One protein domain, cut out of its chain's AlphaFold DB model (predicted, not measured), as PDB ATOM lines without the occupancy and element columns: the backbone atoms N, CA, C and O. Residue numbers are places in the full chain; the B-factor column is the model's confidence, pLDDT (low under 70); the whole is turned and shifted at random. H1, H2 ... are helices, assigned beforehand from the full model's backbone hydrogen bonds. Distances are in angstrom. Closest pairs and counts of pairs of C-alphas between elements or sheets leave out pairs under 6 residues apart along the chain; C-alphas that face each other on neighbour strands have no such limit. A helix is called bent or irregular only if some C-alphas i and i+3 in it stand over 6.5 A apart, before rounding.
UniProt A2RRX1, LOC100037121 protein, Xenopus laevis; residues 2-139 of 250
ATOM      1  N   LEU A   2      55.154   8.773 -55.481       40.94
ATOM      2  CA  LEU A   2      55.635   7.464 -55.946       40.94
ATOM      3  C   LEU A   2      54.573   6.897 -56.885       40.94
ATOM      4  O   LEU A   2      53.661   6.242 -56.415       40.94
ATOM      5  N   ASN A   3      54.606   7.237 -58.178       50.16
ATOM      6  CA  ASN A   3      53.656   6.685 -59.155       50.16
ATOM      7  C   ASN A   3      54.262   6.640 -60.567       50.16
ATOM      8  O   ASN A   3      53.864   7.377 -61.467       50.16
ATOM      9  N   PHE A   4      55.233   5.744 -60.762       51.50
ATOM     10  CA  PHE A   4      55.865   5.428 -62.053       51.50
ATOM     11  C   PHE A   4      54.865   5.121 -63.201       51.50
ATOM     12  O   PHE A   4      55.084   5.594 -64.321       51.50
ATOM     13  N   PRO A   5      53.717   4.438 -62.971       56.91
ATOM     14  CA  PRO A   5      52.764   4.134 -64.046       56.91
ATOM     15  C   PRO A   5      52.021   5.361 -64.602       56.91
ATOM     16  O   PRO A   5      51.664   5.382 -65.786       56.91
ATOM     17  N   LEU A   6      51.795   6.382 -63.763       53.69
ATOM     18  CA  LEU A   6      51.095   7.616 -64.139       53.69
ATOM     19  C   LEU A   6      51.951   8.450 -65.096       53.69
ATOM     20  O   LEU A   6      51.467   8.900 -66.137       53.69
ATOM     21  N   TRP A   7      53.243   8.587 -64.787       57.62
ATOM     22  CA  TRP A   7      54.188   9.327 -65.620       57.62
ATOM     23  C   TRP A   7      54.296   8.733 -67.018       57.62
ATOM     24  O   TRP A   7      54.239   9.491 -67.977       57.62
ATOM     25  N   LYS A   8      54.319   7.398 -67.149       61.56
ATOM     26  CA  LYS A   8      54.337   6.705 -68.451       61.56
ATOM     27  C   LYS A   8      53.130   7.043 -69.341       61.56
ATOM     28  O   LYS A   8      53.247   7.035 -70.563       61.56
ATOM     29  N   HIS A   9      51.966   7.331 -68.753       57.88
ATOM     30  CA  HIS A   9      50.768   7.721 -69.508       57.88
ATOM     31  C   HIS A   9      50.698   9.226 -69.787       57.88
ATOM     32  O   HIS A   9      50.158   9.625 -70.821       57.88
ATOM     33  N   MET A  10      51.230  10.054 -68.882       56.09
ATOM     34  CA  MET A  10      51.213  11.514 -69.008       56.09
ATOM     35  C   MET A  10      52.317  12.057 -69.928       56.09
ATOM     36  O   MET A  10      52.103  13.072 -70.595       56.09
ATOM     37  N   THR A  11      53.474  11.395 -70.022       57.56
ATOM     38  CA  THR A  11      54.560  11.835 -70.906       57.56
ATOM     39  C   THR A  11      54.157  11.729 -72.383       57.56
ATOM     40  O   THR A  11      53.666  10.711 -72.874       57.56
ATOM     41  N   GLY A  12      54.317  12.838 -73.114       56.72
ATOM     42  CA  GLY A  12      54.006  12.927 -74.545       56.72
ATOM     43  C   GLY A  12      52.523  13.124 -74.905       56.72
ATOM     44  O   GLY A  12      52.185  13.009 -76.082       56.72
ATOM     45  N   CYS A  13      51.634  13.424 -73.943       56.16
ATOM     46  CA  CYS A  13      50.218  13.744 -74.216       56.16
ATOM     47  C   CYS A  13      50.005  15.079 -74.954       56.16
ATOM     48  O   CYS A  13      49.031  15.207 -75.687       56.16
ATOM     49  N   CYS A  14      50.907  16.051 -74.798       54.34
ATOM     50  CA  CYS A  14      50.795  17.371 -75.432       54.34
ATOM     51  C   CYS A  14      51.455  17.453 -76.819       54.34
ATOM     52  O   CYS A  14      51.507  18.533 -77.398       54.34
ATOM     53  N   ASN A  15      51.965  16.340 -77.362       54.50
ATOM     54  CA  ASN A  15      52.573  16.336 -78.691       54.50
ATOM     55  C   ASN A  15      51.477  16.186 -79.759       54.50
ATOM     56  O   ASN A  15      50.834  15.140 -79.862       54.50
ATOM     57  N   SER A  16      51.250  17.250 -80.532       47.72
ATOM     58  CA  SER A  16      50.059  17.468 -81.370       47.72
ATOM     59  C   SER A  16      49.975  16.617 -82.656       47.72
ATOM     60  O   SER A  16      49.134  16.884 -83.512       47.72
ATOM     61  N   GLU A  17      50.810  15.588 -82.810       54.41
ATOM     62  CA  GLU A  17      50.969  14.832 -84.068       54.41
ATOM     63  C   GLU A  17      50.167  13.516 -84.148       54.41
ATOM     64  O   GLU A  17      50.333  12.749 -85.097       54.41
ATOM     65  N   LYS A  18      49.296  13.194 -83.177       51.53
ATOM     66  CA  LYS A  18      48.624  11.874 -83.127       51.53
ATOM     67  C   LYS A  18      47.154  11.898 -83.607       51.53
ATOM     68  O   LYS A  18      46.419  12.822 -83.262       51.53
ATOM     69  N   PRO A  19      46.674  10.874 -84.354       49.34
ATOM     70  CA  PRO A  19      45.323  10.856 -84.940       49.34
ATOM     71  C   PRO A  19      44.176  10.821 -83.909       49.34
ATOM     72  O   PRO A  19      44.266  10.137 -82.887       49.34
ATOM     73  N   ARG A  20      43.035  11.462 -84.227       43.56
ATOM     74  CA  ARG A  20      41.851  11.629 -83.341       43.56
ATOM     75  C   ARG A  20      41.232  10.330 -82.800       43.56
ATOM     76  O   ARG A  20      40.731  10.333 -81.681       43.56
ATOM     77  N   HIS A  21      41.291   9.211 -83.526       45.38
ATOM     78  CA  HIS A  21      40.750   7.926 -83.042       45.38
ATOM     79  C   HIS A  21      41.541   7.344 -81.852       45.38
ATOM     80  O   HIS A  21      40.976   6.627 -81.026       45.38
ATOM     81  N   HIS A  22      42.824   7.703 -81.704       48.25
ATOM     82  CA  HIS A  22      43.650   7.303 -80.557       48.25
ATOM     83  C   HIS A  22      43.326   8.083 -79.287       48.25
ATOM     84  O   HIS A  22      43.627   7.618 -78.191       48.25
ATOM     85  N   VAL A  23      42.712   9.258 -79.422       50.53
ATOM     86  CA  VAL A  23      42.420  10.153 -78.308       50.53
ATOM     87  C   VAL A  23      41.330   9.520 -77.434       50.53
ATOM     88  O   VAL A  23      41.560   9.293 -76.252       50.53
ATOM     89  N   CYS A  24      40.202   9.090 -78.013       48.22
ATOM     90  CA  CYS A  24      39.028   8.610 -77.262       48.22
ATOM     91  C   CYS A  24      39.279   7.340 -76.410       48.22
ATOM     92  O   CYS A  24      38.933   7.306 -75.230       48.22
ATOM     93  N   ARG A  25      39.956   6.310 -76.943       52.94
ATOM     94  CA  ARG A  25      40.270   5.082 -76.173       52.94
ATOM     95  C   ARG A  25      41.381   5.301 -75.137       52.94
ATOM     96  O   ARG A  25      41.354   4.688 -74.071       52.94
ATOM     97  N   ARG A  26      42.321   6.213 -75.416       57.62
ATOM     98  CA  ARG A  26      43.361   6.643 -74.467       57.62
ATOM     99  C   ARG A  26      42.761   7.414 -73.294       57.62
ATOM    100  O   ARG A  26      43.236   7.219 -72.184       57.62
ATOM    101  N   TRP A  27      41.683   8.178 -73.501       62.06
ATOM    102  CA  TRP A  27      40.912   8.781 -72.407       62.06
ATOM    103  C   TRP A  27      40.242   7.732 -71.523       62.06
ATOM    104  O   TRP A  27      40.378   7.820 -70.314       62.06
ATOM    105  N   VAL A  28      39.585   6.707 -72.079       64.88
ATOM    106  CA  VAL A  28      38.963   5.639 -71.263       64.88
ATOM    107  C   VAL A  28      40.005   4.905 -70.413       64.88
ATOM    108  O   VAL A  28      39.793   4.692 -69.221       64.88
ATOM    109  N   LEU A  29      41.154   4.554 -71.003       62.78
ATOM    110  CA  LEU A  29      42.254   3.926 -70.269       62.78
ATOM    111  C   LEU A  29      42.837   4.877 -69.212       62.78
ATOM    112  O   LEU A  29      43.093   4.457 -68.088       62.78
ATOM    113  N   PHE A  30      42.988   6.160 -69.546       67.25
ATOM    114  CA  PHE A  30      43.459   7.191 -68.625       67.25
ATOM    115  C   PHE A  30      42.505   7.385 -67.447       67.25
ATOM    116  O   PHE A  30      42.955   7.332 -66.313       67.25
ATOM    117  N   PHE A  31      41.201   7.538 -67.687       68.62
ATOM    118  CA  PHE A  31      40.194   7.642 -66.632       68.62
ATOM    119  C   PHE A  31      40.182   6.394 -65.757       68.62
ATOM    120  O   PHE A  31      40.104   6.517 -64.540       68.62
ATOM    121  N   ARG A  32      40.327   5.202 -66.347       67.38
ATOM    122  CA  ARG A  32      40.411   3.947 -65.596       67.38
ATOM    123  C   ARG A  32      41.630   3.920 -64.674       67.38
ATOM    124  O   ARG A  32      41.465   3.714 -63.477       67.38
ATOM    125  N   VAL A  33      42.823   4.183 -65.212       69.19
ATOM    126  CA  VAL A  33      44.073   4.233 -64.435       69.19
ATOM    127  C   VAL A  33      44.004   5.338 -63.383       69.19
ATOM    128  O   VAL A  33      44.346   5.109 -62.231       69.19
ATOM    129  N   PHE A  34      43.503   6.519 -63.739       75.00
ATOM    130  CA  PHE A  34      43.326   7.637 -62.818       75.00
ATOM    131  C   PHE A  34      42.409   7.259 -61.655       75.00
ATOM    132  O   PHE A  34      42.772   7.466 -60.504       75.00
ATOM    133  N   TRP A  35      41.263   6.632 -61.927       72.94
ATOM    134  CA  TRP A  35      40.331   6.211 -60.881       72.94
ATOM    135  C   TRP A  35      40.919   5.144 -59.963       72.94
ATOM    136  O   TRP A  35      40.736   5.192 -58.749       72.94
ATOM    137  N   GLN A  36      41.695   4.224 -60.530       69.50
ATOM    138  CA  GLN A  36      42.413   3.203 -59.772       69.50
ATOM    139  C   GLN A  36      43.484   3.825 -58.863       69.50
ATOM    140  O   GLN A  36      43.602   3.433 -57.705       69.50
ATOM    141  N   MET A  37      44.203   4.840 -59.343       72.94
ATOM    142  CA  MET A  37      45.207   5.567 -58.557       72.94
ATOM    143  C   MET A  37      44.574   6.423 -57.455       72.94
ATOM    144  O   MET A  37      45.057   6.433 -56.321       72.94
ATOM    145  N   THR A  38      43.475   7.113 -57.758       79.81
ATOM    146  CA  THR A  38      42.709   7.885 -56.773       79.81
ATOM    147  C   THR A  38      42.175   6.974 -55.671       79.81
ATOM    148  O   THR A  38      42.284   7.312 -54.499       79.81
ATOM    149  N   PHE A  39      41.686   5.781 -56.024       79.56
ATOM    150  CA  PHE A  39      41.218   4.803 -55.046       79.56
ATOM    151  C   PHE A  39      42.323   4.378 -54.066       79.56
ATOM    152  O   PHE A  39      42.123   4.449 -52.858       79.56
ATOM    153  N   VAL A  40      43.505   3.996 -54.567       79.75
ATOM    154  CA  VAL A  40      44.630   3.568 -53.712       79.75
ATOM    155  C   VAL A  40      45.149   4.723 -52.856       79.75
ATOM    156  O   VAL A  40      45.356   4.564 -51.655       79.75
ATOM    157  N   SER A  41      45.322   5.904 -53.450       84.69
ATOM    158  CA  SER A  41      45.816   7.080 -52.723       84.69
ATOM    159  C   SER A  41      44.843   7.589 -51.657       84.69
ATOM    160  O   SER A  41      45.294   8.152 -50.662       84.69
ATOM    161  N   ALA A  42      43.537   7.355 -51.816       87.69
ATOM    162  CA  ALA A  42      42.524   7.722 -50.831       87.69
ATOM    163  C   ALA A  42      42.490   6.802 -49.599       87.69
ATOM    164  O   ALA A  42      41.954   7.214 -48.571       87.69
ATOM    165  N   LEU A  43      43.083   5.600 -49.644       86.81
ATOM    166  CA  LEU A  43      43.054   4.659 -48.514       86.81
ATOM    167  C   LEU A  43      43.684   5.248 -47.248       86.81
ATOM    168  O   LEU A  43      43.062   5.228 -46.191       86.81
ATOM    169  N   ALA A  44      44.888   5.814 -47.351       86.62
ATOM    170  CA  ALA A  44      45.571   6.401 -46.200       86.62
ATOM    171  C   ALA A  44      44.787   7.584 -45.578       86.62
ATOM    172  O   ALA A  44      44.573   7.569 -44.364       86.62
ATOM    173  N   PRO A  45      44.278   8.560 -46.361       93.12
ATOM    174  CA  PRO A  45      43.359   9.582 -45.858       93.12
ATOM    175  C   PRO A  45      42.101   9.021 -45.186       93.12
ATOM    176  O   PRO A  45      41.723   9.496 -44.118       93.12
ATOM    177  N   LEU A  46      41.458   8.006 -45.769       90.56
ATOM    178  CA  LEU A  46      40.246   7.403 -45.203       90.56
ATOM    179  C   LEU A  46      40.523   6.696 -43.873       90.56
ATOM    180  O   LEU A  46      39.752   6.850 -42.926       90.56
ATOM    181  N   ILE A  47      41.643   5.977 -43.776       90.81
ATOM    182  CA  ILE A  47      42.093   5.352 -42.527       90.81
ATOM    183  C   ILE A  47      42.373   6.427 -41.471       90.81
ATOM    184  O   ILE A  47      41.929   6.297 -40.333       90.81
ATOM    185  N   TRP A  48      43.051   7.517 -41.841       94.94
ATOM    186  CA  TRP A  48      43.306   8.625 -40.921       94.94
ATOM    187  C   TRP A  48      42.007   9.264 -40.410       94.94
ATOM    188  O   TRP A  48      41.875   9.496 -39.210       94.94
ATOM    189  N   ILE A  49      41.023   9.489 -41.288       94.56
ATOM    190  CA  ILE A  49      39.699  10.006 -40.905       94.56
ATOM    191  C   ILE A  49      39.006   9.046 -39.930       94.56
ATOM    192  O   ILE A  49      38.471   9.494 -38.917       94.56
ATOM    193  N   ALA A  50      39.047   7.736 -40.188       94.00
ATOM    194  CA  ALA A  50      38.479   6.739 -39.283       94.00
ATOM    195  C   ALA A  50      39.147   6.784 -37.897       94.00
ATOM    196  O   ALA A  50      38.454   6.805 -36.882       94.00
ATOM    197  N   LEU A  51      40.480   6.884 -37.839       93.50
ATOM    198  CA  LEU A  51      41.224   7.019 -36.579       93.50
ATOM    199  C   LEU A  51      40.893   8.328 -35.844       93.50
ATOM    200  O   LEU A  51      40.716   8.326 -34.624       93.50
ATOM    201  N   ALA A  52      40.762   9.439 -36.569       94.75
ATOM    202  CA  ALA A  52      40.364  10.724 -35.999       94.75
ATOM    203  C   ALA A  52      38.940  10.676 -35.409       94.75
ATOM    204  O   ALA A  52      38.706  11.213 -34.323       94.75
ATOM    205  N   LEU A  53      38.010   9.988 -36.082       94.25
ATOM    206  CA  LEU A  53      36.650   9.745 -35.594       94.25
ATOM    207  C   LEU A  53      36.629   8.822 -34.369       94.25
ATOM    208  O   LEU A  53      35.895   9.088 -33.421       94.25
ATOM    209  N   LEU A  54      37.465   7.786 -34.325       92.88
ATOM    210  CA  LEU A  54      37.563   6.901 -33.158       92.88
ATOM    211  C   LEU A  54      38.101   7.626 -31.914       92.88
ATOM    212  O   LEU A  54      37.645   7.357 -30.802       92.88
ATOM    213  N   ASN A  55      39.021   8.582 -32.091       93.25
ATOM    214  CA  ASN A  55      39.469   9.465 -31.009       93.25
ATOM    215  C   ASN A  55      38.331  10.388 -30.521       93.25
ATOM    216  O   ASN A  55      38.195  10.673 -29.332       93.25
ATOM    217  N   GLY A  56      37.492  10.866 -31.444       90.19
ATOM    218  CA  GLY A  56      36.266  11.611 -31.147       90.19
ATOM    219  C   GLY A  56      36.463  13.048 -30.656       90.19
ATOM    220  O   GLY A  56      35.497  13.795 -30.548       90.19
ATOM    221  N   THR A  57      37.696  13.486 -30.404       89.62
ATOM    222  CA  THR A  57      38.014  14.855 -29.960       89.62
ATOM    223  C   THR A  57      37.664  15.907 -31.014       89.62
ATOM    224  O   THR A  57      36.995  16.891 -30.702       89.62
ATOM    225  N   PHE A  58      38.052  15.675 -32.271       90.81
ATOM    226  CA  PHE A  58      37.721  16.554 -33.397       90.81
ATOM    227  C   PHE A  58      36.216  16.597 -33.664       90.81
ATOM    228  O   PHE A  58      35.655  17.671 -33.868       90.81
ATOM    229  N   TYR A  59      35.559  15.438 -33.606       91.62
ATOM    230  CA  TYR A  59      34.123  15.322 -33.834       91.62
ATOM    231  C   TYR A  59      33.319  16.104 -32.791       91.62
ATOM    232  O   TYR A  59      32.500  16.944 -33.155       91.62
ATOM    233  N   VAL A  60      33.625  15.912 -31.502       90.06
ATOM    234  CA  VAL A  60      32.993  16.658 -30.401       90.06
ATOM    235  C   VAL A  60      33.158  18.164 -30.599       90.06
ATOM    236  O   VAL A  60      32.197  18.907 -30.421       90.06
ATOM    237  N   CYS A  61      34.345  18.626 -31.007       89.31
ATOM    238  CA  CYS A  61      34.595  20.046 -31.251       89.31
ATOM    239  C   CYS A  61      33.734  20.614 -32.392       89.31
ATOM    240  O   CYS A  61      33.197  21.712 -32.261       89.31
ATOM    241  N   ILE A  62      33.590  19.880 -33.499       89.69
ATOM    242  CA  ILE A  62      32.817  20.322 -34.671       89.69
ATOM    243  C   ILE A  62      31.316  20.325 -34.361       89.69
ATOM    244  O   ILE A  62      30.641  21.332 -34.577       89.69
ATOM    245  N   VAL A  63      30.797  19.224 -33.810       89.00
ATOM    246  CA  VAL A  63      29.369  19.060 -33.491       89.00
ATOM    247  C   VAL A  63      28.907  20.071 -32.446       89.00
ATOM    248  O   VAL A  63      27.819  20.634 -32.572       89.00
ATOM    249  N   SER A  64      29.770  20.393 -31.479       86.38
ATOM    250  CA  SER A  64      29.488  21.417 -30.469       86.38
ATOM    251  C   SER A  64      29.237  22.807 -31.073       86.38
ATOM    252  O   SER A  64      28.460  23.586 -30.524       86.38
ATOM    253  N   GLY A  65      29.850  23.120 -32.221       84.69
ATOM    254  CA  GLY A  65      29.639  24.381 -32.940       84.69
ATOM    255  C   GLY A  65      28.373  24.417 -33.807       84.69
ATOM    256  O   GLY A  65      27.890  25.500 -34.130       84.69
ATOM    257  N   LEU A  66      27.813  23.255 -34.160       83.44
ATOM    258  CA  LEU A  66      26.701  23.121 -35.113       83.44
ATOM    259  C   LEU A  66      25.300  23.227 -34.476       83.44
ATOM    260  O   LEU A  66      24.312  23.169 -35.201       83.44
ATOM    261  N   LYS A  67      25.198  23.415 -33.148       74.88
ATOM    262  CA  LYS A  67      23.924  23.539 -32.398       74.88
ATOM    263  C   LYS A  67      22.915  22.417 -32.709       74.88
ATOM    264  O   LYS A  67      21.732  22.672 -32.915       74.88
ATOM    265  N   LEU A  68      23.378  21.169 -32.744       79.12
ATOM    266  CA  LEU A  68      22.521  20.007 -32.995       79.12
ATOM    267  C   LEU A  68      21.604  19.727 -31.791       79.12
ATOM    268  O   LEU A  68      22.060  19.296 -30.736       79.12
ATOM    269  N   GLU A  69      20.299  19.955 -31.961       80.44
ATOM    270  CA  GLU A  69      19.300  19.856 -30.881       80.44
ATOM    271  C   GLU A  69      19.141  18.431 -30.327       80.44
ATOM    272  O   GLU A  69      18.916  18.250 -29.127       80.44
ATOM    273  N   HIS A  70      19.334  17.419 -31.179       83.62
ATOM    274  CA  HIS A  70      19.206  16.007 -30.815       83.62
ATOM    275  C   HIS A  70      20.236  15.563 -29.760       83.62
ATOM    276  O   HIS A  70      19.949  14.689 -28.948       83.62
ATOM    277  N   VAL A  71      21.414  16.198 -29.729       82.94
ATOM    278  CA  VAL A  71      22.504  15.901 -28.779       82.94
ATOM    279  C   VAL A  71      22.124  16.295 -27.346       82.94
ATOM    280  O   VAL A  71      22.617  15.723 -26.375       82.94
ATOM    281  N   CYS A  72      21.233  17.277 -27.216       82.38
ATOM    282  CA  CYS A  72      20.802  17.867 -25.954       82.38
ATOM    283  C   CYS A  72      19.368  17.482 -25.562       82.38
ATOM    284  O   CYS A  72      18.822  18.097 -24.643       82.38
ATOM    285  N   ASP A  73      18.746  16.523 -26.259       82.50
ATOM    286  CA  ASP A  73      17.340  16.144 -26.055       82.50
ATOM    287  C   ASP A  73      16.405  17.375 -26.053       82.50
ATOM    288  O   ASP A  73      15.555  17.551 -25.183       82.50
ATOM    289  N   HIS A  74      16.644  18.303 -26.992       79.00
ATOM    290  CA  HIS A  74      15.896  19.559 -27.169       79.00
ATOM    291  C   HIS A  74      15.900  20.516 -25.957       79.00
ATOM    292  O   HIS A  74      15.112  21.461 -25.885       79.00
ATOM    293  N   LYS A  75      16.818  20.340 -24.997       81.94
ATOM    294  CA  LYS A  75      16.955  21.251 -23.851       81.94
ATOM    295  C   LYS A  75      17.670  22.543 -24.258       81.94
ATOM    296  O   LYS A  75      18.889  22.556 -24.430       81.94
ATOM    297  N   GLU A  76      16.947  23.664 -24.292       81.56
ATOM    298  CA  GLU A  76      17.484  24.981 -24.694       81.56
ATOM    299  C   GLU A  76      18.741  25.422 -23.924       81.56
ATOM    300  O   GLU A  76      19.648  26.028 -24.495       81.56
ATOM    301  N   LYS A  77      18.815  25.121 -22.619       81.00
ATOM    302  CA  LYS A  77      19.979  25.458 -21.780       81.00
ATOM    303  C   LYS A  77      21.234  24.694 -22.211       81.00
ATOM    304  O   LYS A  77      22.312  25.270 -22.234       81.00
ATOM    305  N   CYS A  78      21.077  23.426 -22.592       80.69
ATOM    306  CA  CYS A  78      22.165  22.597 -23.105       80.69
ATOM    307  C   CYS A  78      22.605  23.076 -24.496       80.69
ATOM    308  O   CYS A  78      23.796  23.222 -24.742       80.69
ATOM    309  N   ILE A  79      21.655  23.423 -25.371       81.94
ATOM    310  CA  ILE A  79      21.942  23.907 -26.732       81.94
ATOM    311  C   ILE A  79      22.731  25.227 -26.711       81.94
ATOM    312  O   ILE A  79      23.645  25.414 -27.514       81.94
ATOM    313  N   LYS A  80      22.412  26.142 -25.782       81.81
ATOM    314  CA  LYS A  80      23.130  27.422 -25.624       81.81
ATOM    315  C   LYS A  80      24.582  27.240 -25.172       81.81
ATOM    316  O   LYS A  80      25.448  27.978 -25.626       81.81
ATOM    317  N   GLU A  81      24.836  26.251 -24.324       81.38
ATOM    318  CA  GLU A  81      26.156  25.974 -23.739       81.38
ATOM    319  C   GLU A  81      26.955  24.925 -24.531       81.38
ATOM    320  O   GLU A  81      28.127  24.685 -24.237       81.38
ATOM    321  N   LEU A  82      26.352  24.328 -25.567       82.62
ATOM    322  CA  LEU A  82      26.948  23.296 -26.418       82.62
ATOM    323  C   LEU A  82      28.348  23.680 -26.946       82.62
ATOM    324  O   LEU A  82      29.258  22.863 -26.802       82.62
ATOM    325  N   PRO A  83      28.599  24.915 -27.438       84.00
ATOM    326  CA  PRO A  83      29.925  25.316 -27.922       84.00
ATOM    327  C   PRO A  83      31.020  25.324 -26.842       84.00
ATOM    328  O   PRO A  83      32.204  25.280 -27.171       84.00
ATOM    329  N   HIS A  84      30.648  25.380 -25.558       82.81
ATOM    330  CA  HIS A  84      31.579  25.420 -24.428       82.81
ATOM    331  C   HIS A  84      31.888  24.030 -23.848       82.81
ATOM    332  O   HIS A  84      32.847  23.888 -23.090       82.81
ATOM    333  N   ILE A  85      31.154  22.986 -24.246       80.94
ATOM    334  CA  ILE A  85      31.360  21.601 -23.785       80.94
ATOM    335  C   ILE A  85      32.788  21.070 -24.033       80.94
ATOM    336  O   ILE A  85      33.330  20.426 -23.128       80.94
ATOM    337  N   PRO A  86      33.461  21.346 -25.174       81.25
ATOM    338  CA  PRO A  86      34.849  20.925 -25.387       81.25
ATOM    339  C   PRO A  86      35.841  21.553 -24.395       81.25
ATOM    340  O   PRO A  86      36.915  20.998 -24.157       81.25
ATOM    341  N   CYS A  87      35.479  22.692 -23.793       82.81
ATOM    342  CA  CYS A  87      36.312  23.480 -22.892       82.81
ATOM    343  C   CYS A  87      35.576  23.743 -21.562       82.81
ATOM    344  O   CYS A  87      35.074  24.848 -21.349       82.81
ATOM    345  N   PRO A  88      35.591  22.792 -20.603       69.00
ATOM    346  CA  PRO A  88      34.793  22.865 -19.371       69.00
ATOM    347  C   PRO A  88      35.050  24.101 -18.496       69.00
ATOM    348  O   PRO A  88      34.258  24.416 -17.617       69.00
ATOM    349  N   LYS A  89      36.176  24.791 -18.714       69.94
ATOM    350  CA  LYS A  89      36.582  26.001 -17.986       69.94
ATOM    351  C   LYS A  89      35.782  27.251 -18.375       69.94
ATOM    352  O   LYS A  89      35.834  28.222 -17.633       69.94
ATOM    353  N   LEU A  90      35.096  27.246 -19.523       65.50
ATOM    354  CA  LEU A  90      34.326  28.393 -20.026       65.50
ATOM    355  C   LEU A  90      32.827  28.317 -19.700       65.50
ATOM    356  O   LEU A  90      32.090  29.232 -20.049       65.50
ATOM    357  N   ILE A  91      32.367  27.247 -19.047       68.31
ATOM    358  CA  ILE A  91      30.945  27.038 -18.765       68.31
ATOM    359  C   ILE A  91      30.538  27.900 -17.565       68.31
ATOM    360  O   ILE A  91      31.009  27.691 -16.449       68.31
ATOM    361  N   THR A  92      29.658  28.872 -17.806       61.06
ATOM    362  CA  THR A  92      29.182  29.856 -16.812       61.06
ATOM    363  C   THR A  92      27.812  29.524 -16.211       61.06
ATOM    364  O   THR A  92      27.300  30.275 -15.383       61.06
ATOM    365  N   SER A  93      27.192  28.419 -16.627       62.59
ATOM    366  CA  SER A  93      25.835  28.024 -16.237       62.59
ATOM    367  C   SER A  93      25.813  26.948 -15.136       62.59
ATOM    368  O   SER A  93      26.780  26.219 -14.937       62.59
ATOM    369  N   ASN A  94      24.670  26.801 -14.449       63.81
ATOM    370  CA  ASN A  94      24.400  25.755 -13.440       63.81
ATOM    371  C   ASN A  94      24.290  24.328 -14.029       63.81
ATOM    372  O   ASN A  94      23.644  23.468 -13.431       63.81
ATOM    373  N   LEU A  95      24.852  24.072 -15.213       69.25
ATOM    374  CA  LEU A  95      24.848  22.736 -15.799       69.25
ATOM    375  C   LEU A  95      25.725  21.827 -14.936       69.25
ATOM    376  O   LEU A  95      26.882  22.148 -14.644       69.25
ATOM    377  N   SER A  96      25.178  20.694 -14.499       77.44
ATOM    378  CA  SER A  96      25.950  19.770 -13.679       77.44
ATOM    379  C   SER A  96      27.118  19.223 -14.498       77.44
ATOM    380  O   SER A  96      26.974  18.882 -15.674       77.44
ATOM    381  N   ARG A  97      28.289  19.059 -13.869       76.00
ATOM    382  CA  ARG A  97      29.445  18.397 -14.503       76.00
ATOM    383  C   ARG A  97      29.076  17.012 -15.051       76.00
ATOM    384  O   ARG A  97      29.649  16.580 -16.051       76.00
ATOM    385  N   ALA A  98      28.101  16.347 -14.428       79.62
ATOM    386  CA  ALA A  98      27.556  15.079 -14.894       79.62
ATOM    387  C   ALA A  98      26.850  15.205 -16.256       79.62
ATOM    388  O   ALA A  98      27.121  14.404 -17.144       79.62
ATOM    389  N   GLU A  99      26.024  16.237 -16.455       80.94
ATOM    390  CA  GLU A  99      25.299  16.477 -17.713       80.94
ATOM    391  C   GLU A  99      26.261  16.805 -18.861       80.94
ATOM    392  O   GLU A  99      26.152  16.240 -19.946       80.94
ATOM    393  N   ILE A 100      27.268  17.648 -18.607       80.81
ATOM    394  CA  ILE A 100      28.310  17.990 -19.592       80.81
ATOM    395  C   ILE A 100      29.072  16.733 -20.024       80.81
ATOM    396  O   ILE A 100      29.301  16.505 -21.212       80.81
ATOM    397  N   THR A 101      29.453  15.895 -19.055       83.31
ATOM    398  CA  THR A 101      30.181  14.649 -19.327       83.31
ATOM    399  C   THR A 101      29.305  13.652 -20.079       83.31
ATOM    400  O   THR A 101      29.797  12.991 -20.991       83.31
ATOM    401  N   GLN A 102      28.012  13.577 -19.755       87.06
ATOM    402  CA  GLN A 102      27.049  12.725 -20.446       87.06
ATOM    403  C   GLN A 102      26.900  13.135 -21.915       87.06
ATOM    404  O   GLN A 102      27.088  12.301 -22.799       87.06
ATOM    405  N   VAL A 103      26.659  14.417 -22.190       86.94
ATOM    406  CA  VAL A 103      26.516  14.940 -23.558       86.94
ATOM    407  C   VAL A 103      27.815  14.768 -24.360       86.94
ATOM    408  O   VAL A 103      27.794  14.304 -25.500       86.94
ATOM    409  N   ALA A 104      28.972  15.041 -23.749       86.25
ATOM    410  CA  ALA A 104      30.271  14.788 -24.371       86.25
ATOM    411  C   ALA A 104      30.509  13.295 -24.658       86.25
ATOM    412  O   ALA A 104      31.056  12.946 -25.704       86.25
ATOM    413  N   SER A 105      30.103  12.404 -23.746       88.94
ATOM    414  CA  SER A 105      30.222  10.954 -23.933       88.94
ATOM    415  C   SER A 105      29.307  10.439 -25.043       88.94
ATOM    416  O   SER A 105      29.738   9.598 -25.826       88.94
ATOM    417  N   PHE A 106      28.102  11.003 -25.171       90.56
ATOM    418  CA  PHE A 106      27.167  10.698 -26.249       90.56
ATOM    419  C   PHE A 106      27.761  11.060 -27.618       90.56
ATOM    420  O   PHE A 106      27.875  10.193 -28.479       90.56
ATOM    421  N   MET A 107      28.264  12.291 -27.782       90.06
ATOM    422  CA  MET A 107      28.927  12.716 -29.025       90.06
ATOM    423  C   MET A 107      30.173  11.876 -29.350       90.06
ATOM    424  O   MET A 107      30.445  11.583 -30.512       90.06
ATOM    425  N   ARG A 108      30.952  11.462 -28.337       92.06
ATOM    426  CA  ARG A 108      32.085  10.546 -28.560       92.06
ATOM    427  C   ARG A 108      31.624   9.167 -29.015       92.06
ATOM    428  O   ARG A 108      32.258   8.604 -29.901       92.06
ATOM    429  N   ALA A 109      30.557   8.629 -28.432       93.50
ATOM    430  CA  ALA A 109      30.004   7.343 -28.842       93.50
ATOM    431  C   ALA A 109      29.495   7.398 -30.292       93.50
ATOM    432  O   ALA A 109      29.817   6.514 -31.082       93.50
ATOM    433  N   GLU A 110      28.795   8.469 -30.671       93.56
ATOM    434  CA  GLU A 110      28.368   8.711 -32.054       93.56
ATOM    435  C   GLU A 110      29.569   8.764 -33.013       93.56
ATOM    436  O   GLU A 110      29.604   8.059 -34.023       93.56
ATOM    437  N   SER A 111      30.615   9.508 -32.640       95.06
ATOM    438  CA  SER A 111      31.872   9.565 -33.393       95.06
ATOM    439  C   SER A 111      32.525   8.191 -33.563       95.06
ATOM    440  O   SER A 111      33.008   7.862 -34.646       95.06
ATOM    441  N   GLN A 112      32.539   7.369 -32.512       95.94
ATOM    442  CA  GLN A 112      33.115   6.026 -32.560       95.94
ATOM    443  C   GLN A 112      32.313   5.094 -33.469       95.94
ATOM    444  O   GLN A 112      32.911   4.355 -34.249       95.94
ATOM    445  N   ILE A 113      30.978   5.153 -33.423       96.31
ATOM    446  CA  ILE A 113      30.105   4.383 -34.323       96.31
ATOM    447  C   ILE A 113      30.381   4.764 -35.784       96.31
ATOM    448  O   ILE A 113      30.553   3.882 -36.631       96.31
ATOM    449  N   LEU A 114      30.487   6.065 -36.079       95.31
ATOM    450  CA  LEU A 114      30.851   6.557 -37.409       95.31
ATOM    451  C   LEU A 114      32.249   6.087 -37.825       95.31
ATOM    452  O   LEU A 114      32.420   5.602 -38.942       95.31
ATOM    453  N   GLY A 115      33.237   6.163 -36.928       95.50
ATOM    454  CA  GLY A 115      34.598   5.683 -37.175       95.50
ATOM    455  C   GLY A 115      34.647   4.196 -37.533       95.50
ATOM    456  O   GLY A 115      35.248   3.824 -38.542       95.50
ATOM    457  N   TRP A 116      33.953   3.347 -36.767       96.19
ATOM    458  CA  TRP A 116      33.841   1.911 -37.050       96.19
ATOM    459  C   TRP A 116      33.093   1.620 -38.348       96.19
ATOM    460  O   TRP A 116      33.483   0.717 -39.088       96.19
ATOM    461  N   THR A 117      32.058   2.402 -38.658       95.69
ATOM    462  CA  THR A 117      31.308   2.266 -39.912       95.69
ATOM    463  C   THR A 117      32.195   2.604 -41.107       95.69
ATOM    464  O   THR A 117      32.264   1.819 -42.050       95.69
ATOM    465  N   VAL A 118      32.943   3.713 -41.057       93.75
ATOM    466  CA  VAL A 118      33.900   4.086 -42.113       93.75
ATOM    467  C   VAL A 118      34.957   2.998 -42.291       93.75
ATOM    468  O   VAL A 118      35.202   2.572 -43.420       93.75
ATOM    469  N   LEU A 119      35.547   2.501 -41.198       93.88
ATOM    470  CA  LEU A 119      36.553   1.440 -41.261       93.88
ATOM    471  C   LEU A 119      35.987   0.155 -41.885       93.88
ATOM    472  O   LEU A 119      36.602  -0.419 -42.784       93.88
ATOM    473  N   GLY A 120      34.788  -0.260 -41.465       94.69
ATOM    474  CA  GLY A 120      34.087  -1.410 -42.033       94.69
ATOM    475  C   GLY A 120      33.803  -1.242 -43.527       94.69
ATOM    476  O   GLY A 120      34.089  -2.143 -44.315       94.69
ATOM    477  N   CYS A 121      33.317  -0.071 -43.947       93.25
ATOM    478  CA  CYS A 121      33.085   0.238 -45.357       93.25
ATOM    479  C   CYS A 121      34.376   0.160 -46.184       93.25
ATOM    480  O   CYS A 121      34.372  -0.454 -47.250       93.25
ATOM    481  N   VAL A 122      35.483   0.732 -45.698       90.88
ATOM    482  CA  VAL A 122      36.782   0.677 -46.392       90.88
ATOM    483  C   VAL A 122      37.231  -0.774 -46.581       90.88
ATOM    484  O   VAL A 122      37.582  -1.157 -47.697       90.88
ATOM    485  N   LEU A 123      37.152  -1.600 -45.533       91.50
ATOM    486  CA  LEU A 123      37.513  -3.019 -45.605       91.50
ATOM    487  C   LEU A 123      36.658  -3.779 -46.625       91.50
ATOM    488  O   LEU A 123      37.199  -4.489 -47.473       91.50
ATOM    489  N   ILE A 124      35.337  -3.590 -46.596       92.12
ATOM    490  CA  ILE A 124      34.416  -4.233 -47.543       92.12
ATOM    491  C   ILE A 124      34.762  -3.839 -48.982       92.12
ATOM    492  O   ILE A 124      34.852  -4.704 -49.852       92.12
ATOM    493  N   VAL A 125      35.001  -2.552 -49.247       88.94
ATOM    494  CA  VAL A 125      35.339  -2.073 -50.595       88.94
ATOM    495  C   VAL A 125      36.682  -2.644 -51.069       88.94
ATOM    496  O   VAL A 125      36.799  -3.054 -52.227       88.94
ATOM    497  N   VAL A 126      37.689  -2.737 -50.197       86.50
ATOM    498  CA  VAL A 126      38.989  -3.352 -50.524       86.50
ATOM    499  C   VAL A 126      38.833  -4.839 -50.849       86.50
ATOM    500  O   VAL A 126      39.334  -5.297 -51.879       86.50
ATOM    501  N   VAL A 127      38.083  -5.590 -50.042       87.56
ATOM    502  CA  VAL A 127      37.841  -7.022 -50.277       87.56
ATOM    503  C   VAL A 127      37.062  -7.238 -51.573       87.56
ATOM    504  O   VAL A 127      37.509  -7.992 -52.436       87.56
ATOM    505  N   LEU A 128      35.941  -6.536 -51.766       88.19
ATOM    506  CA  LEU A 128      35.121  -6.665 -52.971       88.19
ATOM    507  C   LEU A 128      35.902  -6.291 -54.231       88.19
ATOM    508  O   LEU A 128      35.871  -7.030 -55.213       88.19
ATOM    509  N   SER A 129      36.639  -5.176 -54.206       81.19
ATOM    510  CA  SER A 129      37.451  -4.757 -55.351       81.19
ATOM    511  C   SER A 129      38.543  -5.776 -55.683       81.19
ATOM    512  O   SER A 129      38.781  -6.056 -56.860       81.19
ATOM    513  N   THR A 130      39.155  -6.391 -54.670       79.50
ATOM    514  CA  THR A 130      40.149  -7.455 -54.850       79.50
ATOM    515  C   THR A 130      39.516  -8.714 -55.440       79.50
ATOM    516  O   THR A 130      40.013  -9.232 -56.440       79.50
ATOM    517  N   CYS A 131      38.389  -9.176 -54.892       80.94
ATOM    518  CA  CYS A 131      37.663 -10.345 -55.391       80.94
ATOM    519  C   CYS A 131      37.222 -10.159 -56.847       80.94
ATOM    520  O   CYS A 131      37.512 -11.005 -57.690       80.94
ATOM    521  N   ILE A 132      36.598  -9.024 -57.174       77.94
ATOM    522  CA  ILE A 132      36.155  -8.703 -58.537       77.94
ATOM    523  C   ILE A 132      37.345  -8.705 -59.504       77.94
ATOM    524  O   ILE A 132      37.270  -9.310 -60.574       77.94
ATOM    525  N   ARG A 133      38.473  -8.091 -59.126       70.75
ATOM    526  CA  ARG A 133      39.693  -8.099 -59.948       70.75
ATOM    527  C   ARG A 133      40.224  -9.502 -60.206       70.75
ATOM    528  O   ARG A 133      40.584  -9.813 -61.340       70.75
ATOM    529  N   ARG A 134      40.277 -10.341 -59.170       70.88
ATOM    530  CA  ARG A 134      40.749 -11.727 -59.281       70.88
ATOM    531  C   ARG A 134      39.813 -12.563 -60.158       70.88
ATOM    532  O   ARG A 134      40.309 -13.289 -61.012       70.88
ATOM    533  N   CYS A 135      38.496 -12.396 -60.025       70.38
ATOM    534  CA  CYS A 135      37.494 -13.104 -60.831       70.38
ATOM    535  C   CYS A 135      37.485 -12.685 -62.311       70.38
ATOM    536  O   CYS A 135      37.200 -13.506 -63.175       70.38
ATOM    537  N   ILE A 136      37.796 -11.421 -62.618       65.75
ATOM    538  CA  ILE A 136      37.804 -10.900 -63.997       65.75
ATOM    539  C   ILE A 136      39.137 -11.186 -64.715       65.75
ATOM    540  O   ILE A 136      39.219 -11.020 -65.932       65.75
ATOM    541  N   SER A 137      40.183 -11.629 -64.004       60.12
ATOM    542  CA  SER A 137      41.507 -11.863 -64.595       60.12
ATOM    543  C   SER A 137      41.437 -12.901 -65.727       60.12
ATOM    544  O   SER A 137      41.217 -14.085 -65.472       60.12
ATOM    545  N   PRO A 138      41.666 -12.503 -66.994       55.72
ATOM    546  CA  PRO A 138      41.468 -13.375 -68.150       55.72
ATOM    547  C   PRO A 138      42.678 -14.280 -68.448       55.72
ATOM    548  O   PRO A 138      42.699 -14.919 -69.505       55.72
ATOM    549  N   VAL A 139      43.688 -14.286 -67.567       60.88
ATOM    550  CA  VAL A 139      44.997 -14.947 -67.708       60.88
ATOM    551  C   VAL A 139      45.193 -15.928 -66.548       60.88
ATOM    552  O   VAL A 139      44.834 -15.615 -65.411       60.88
TER     553      VAL A 139
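What this domain is: This is residues 2 to 139 of the 250 residues of the protein "LOC100037121 protein" of Xenopus laevis (UniProt A2RRX1). Two long helices, the bent H2 and the straighter H6, run opposite ways and make a narrow open V: they pack together along the arm H2b and spread apart toward the arm H2a and the last residues of H6. Near the first residues of H6 sits a small head of three short helices, H3, H4 and H5, while H1 folds back beside H2a as a loose hairpin. The printed part has 138 residues with six named helices, in the order H1 to H6, and no named strand; its class is all helix. It is extended, with a radius of gyration of the C-alphas of 24.2 A and spans of 75 by 36 by 26 A.

How they stand to each other: H1, residues 4 to 10, only just touches H2a, residues 20 to 41, with 3 pairs of C-alphas within 8 A; the closest are those of His 9 and Phe 30, 7.4 A apart. This hairpin has a shallow tilt of 33 degrees, only just short of steep, opposite ways. H2a and H2b, residues 44 to 55, are arms of H2, residues 20 to 55, assigned as one helix by its hydrogen bonds but bent: C-alphas 41 and 44 are 6.6 A apart, and the arms stand at a shallow tilt of 30 degrees. H6, residues 97 to 136, is the hub. With residues 108 to 122 alone it touches H2b, at a shallow tilt of 27 degrees, opposite ways; the closest C-alphas, of Ala 50 and Gly 115, are 4.5 A apart. H2a and H6 are apart. H3, residues 57 to 65, touches H6 at a steep tilt of 63 degrees, closest at the C-alphas of Val 60 and Met 107, 5.8 A. H4, residues 69 to 72, touches H6 at the C-alphas of Val 71 and Val 103, 6.7 A. H5, residues 76 to 84, touches H3 at the C-alphas of Ser 64 and Pro 83, 4.7 A; H5 and H6 are near each other. Helix packing is part aligned, part crossed. Every O i to N i+4 pair is within hydrogen-bond range in H2b and H6, against 2 of 3 in H1, 16 of 18 in H2a, 4 of 5 in H3 and 3 of 5 in H5; H4 is too short for such a pair.

Where its parts are: H1 begins at C-alpha 4, (55.865, 5.428, -62.053), and is 10.3 A long. H2a measures 31.2 A and H2b 16.7 A from first to last C-alpha. H3 measures 13.0 A, H4 5.5 A, and H5 14.1 A; H5 is irregular, with C-alphas 80 and 83 7.5 A apart. H6 runs 58.1 A to C-alpha 136 at (37.804, -10.900, -63.997).

The domain as a whole: The C-alphas farthest apart, of Glu 17 and Asn 94, are 76.2 A apart. The printed part has no cut; the link from H5 to H6 is long, with 12 residues. Residues 14 to 22, of which 20 to 22 belong to H2, and residues 127 to 139, of which 127 to 136 belong to H6, stand free. The mean pLDDT of the printed part is 77.0, and it is under 70 at residues 2 to 33, 36, 88 to 95 and 136 to 139.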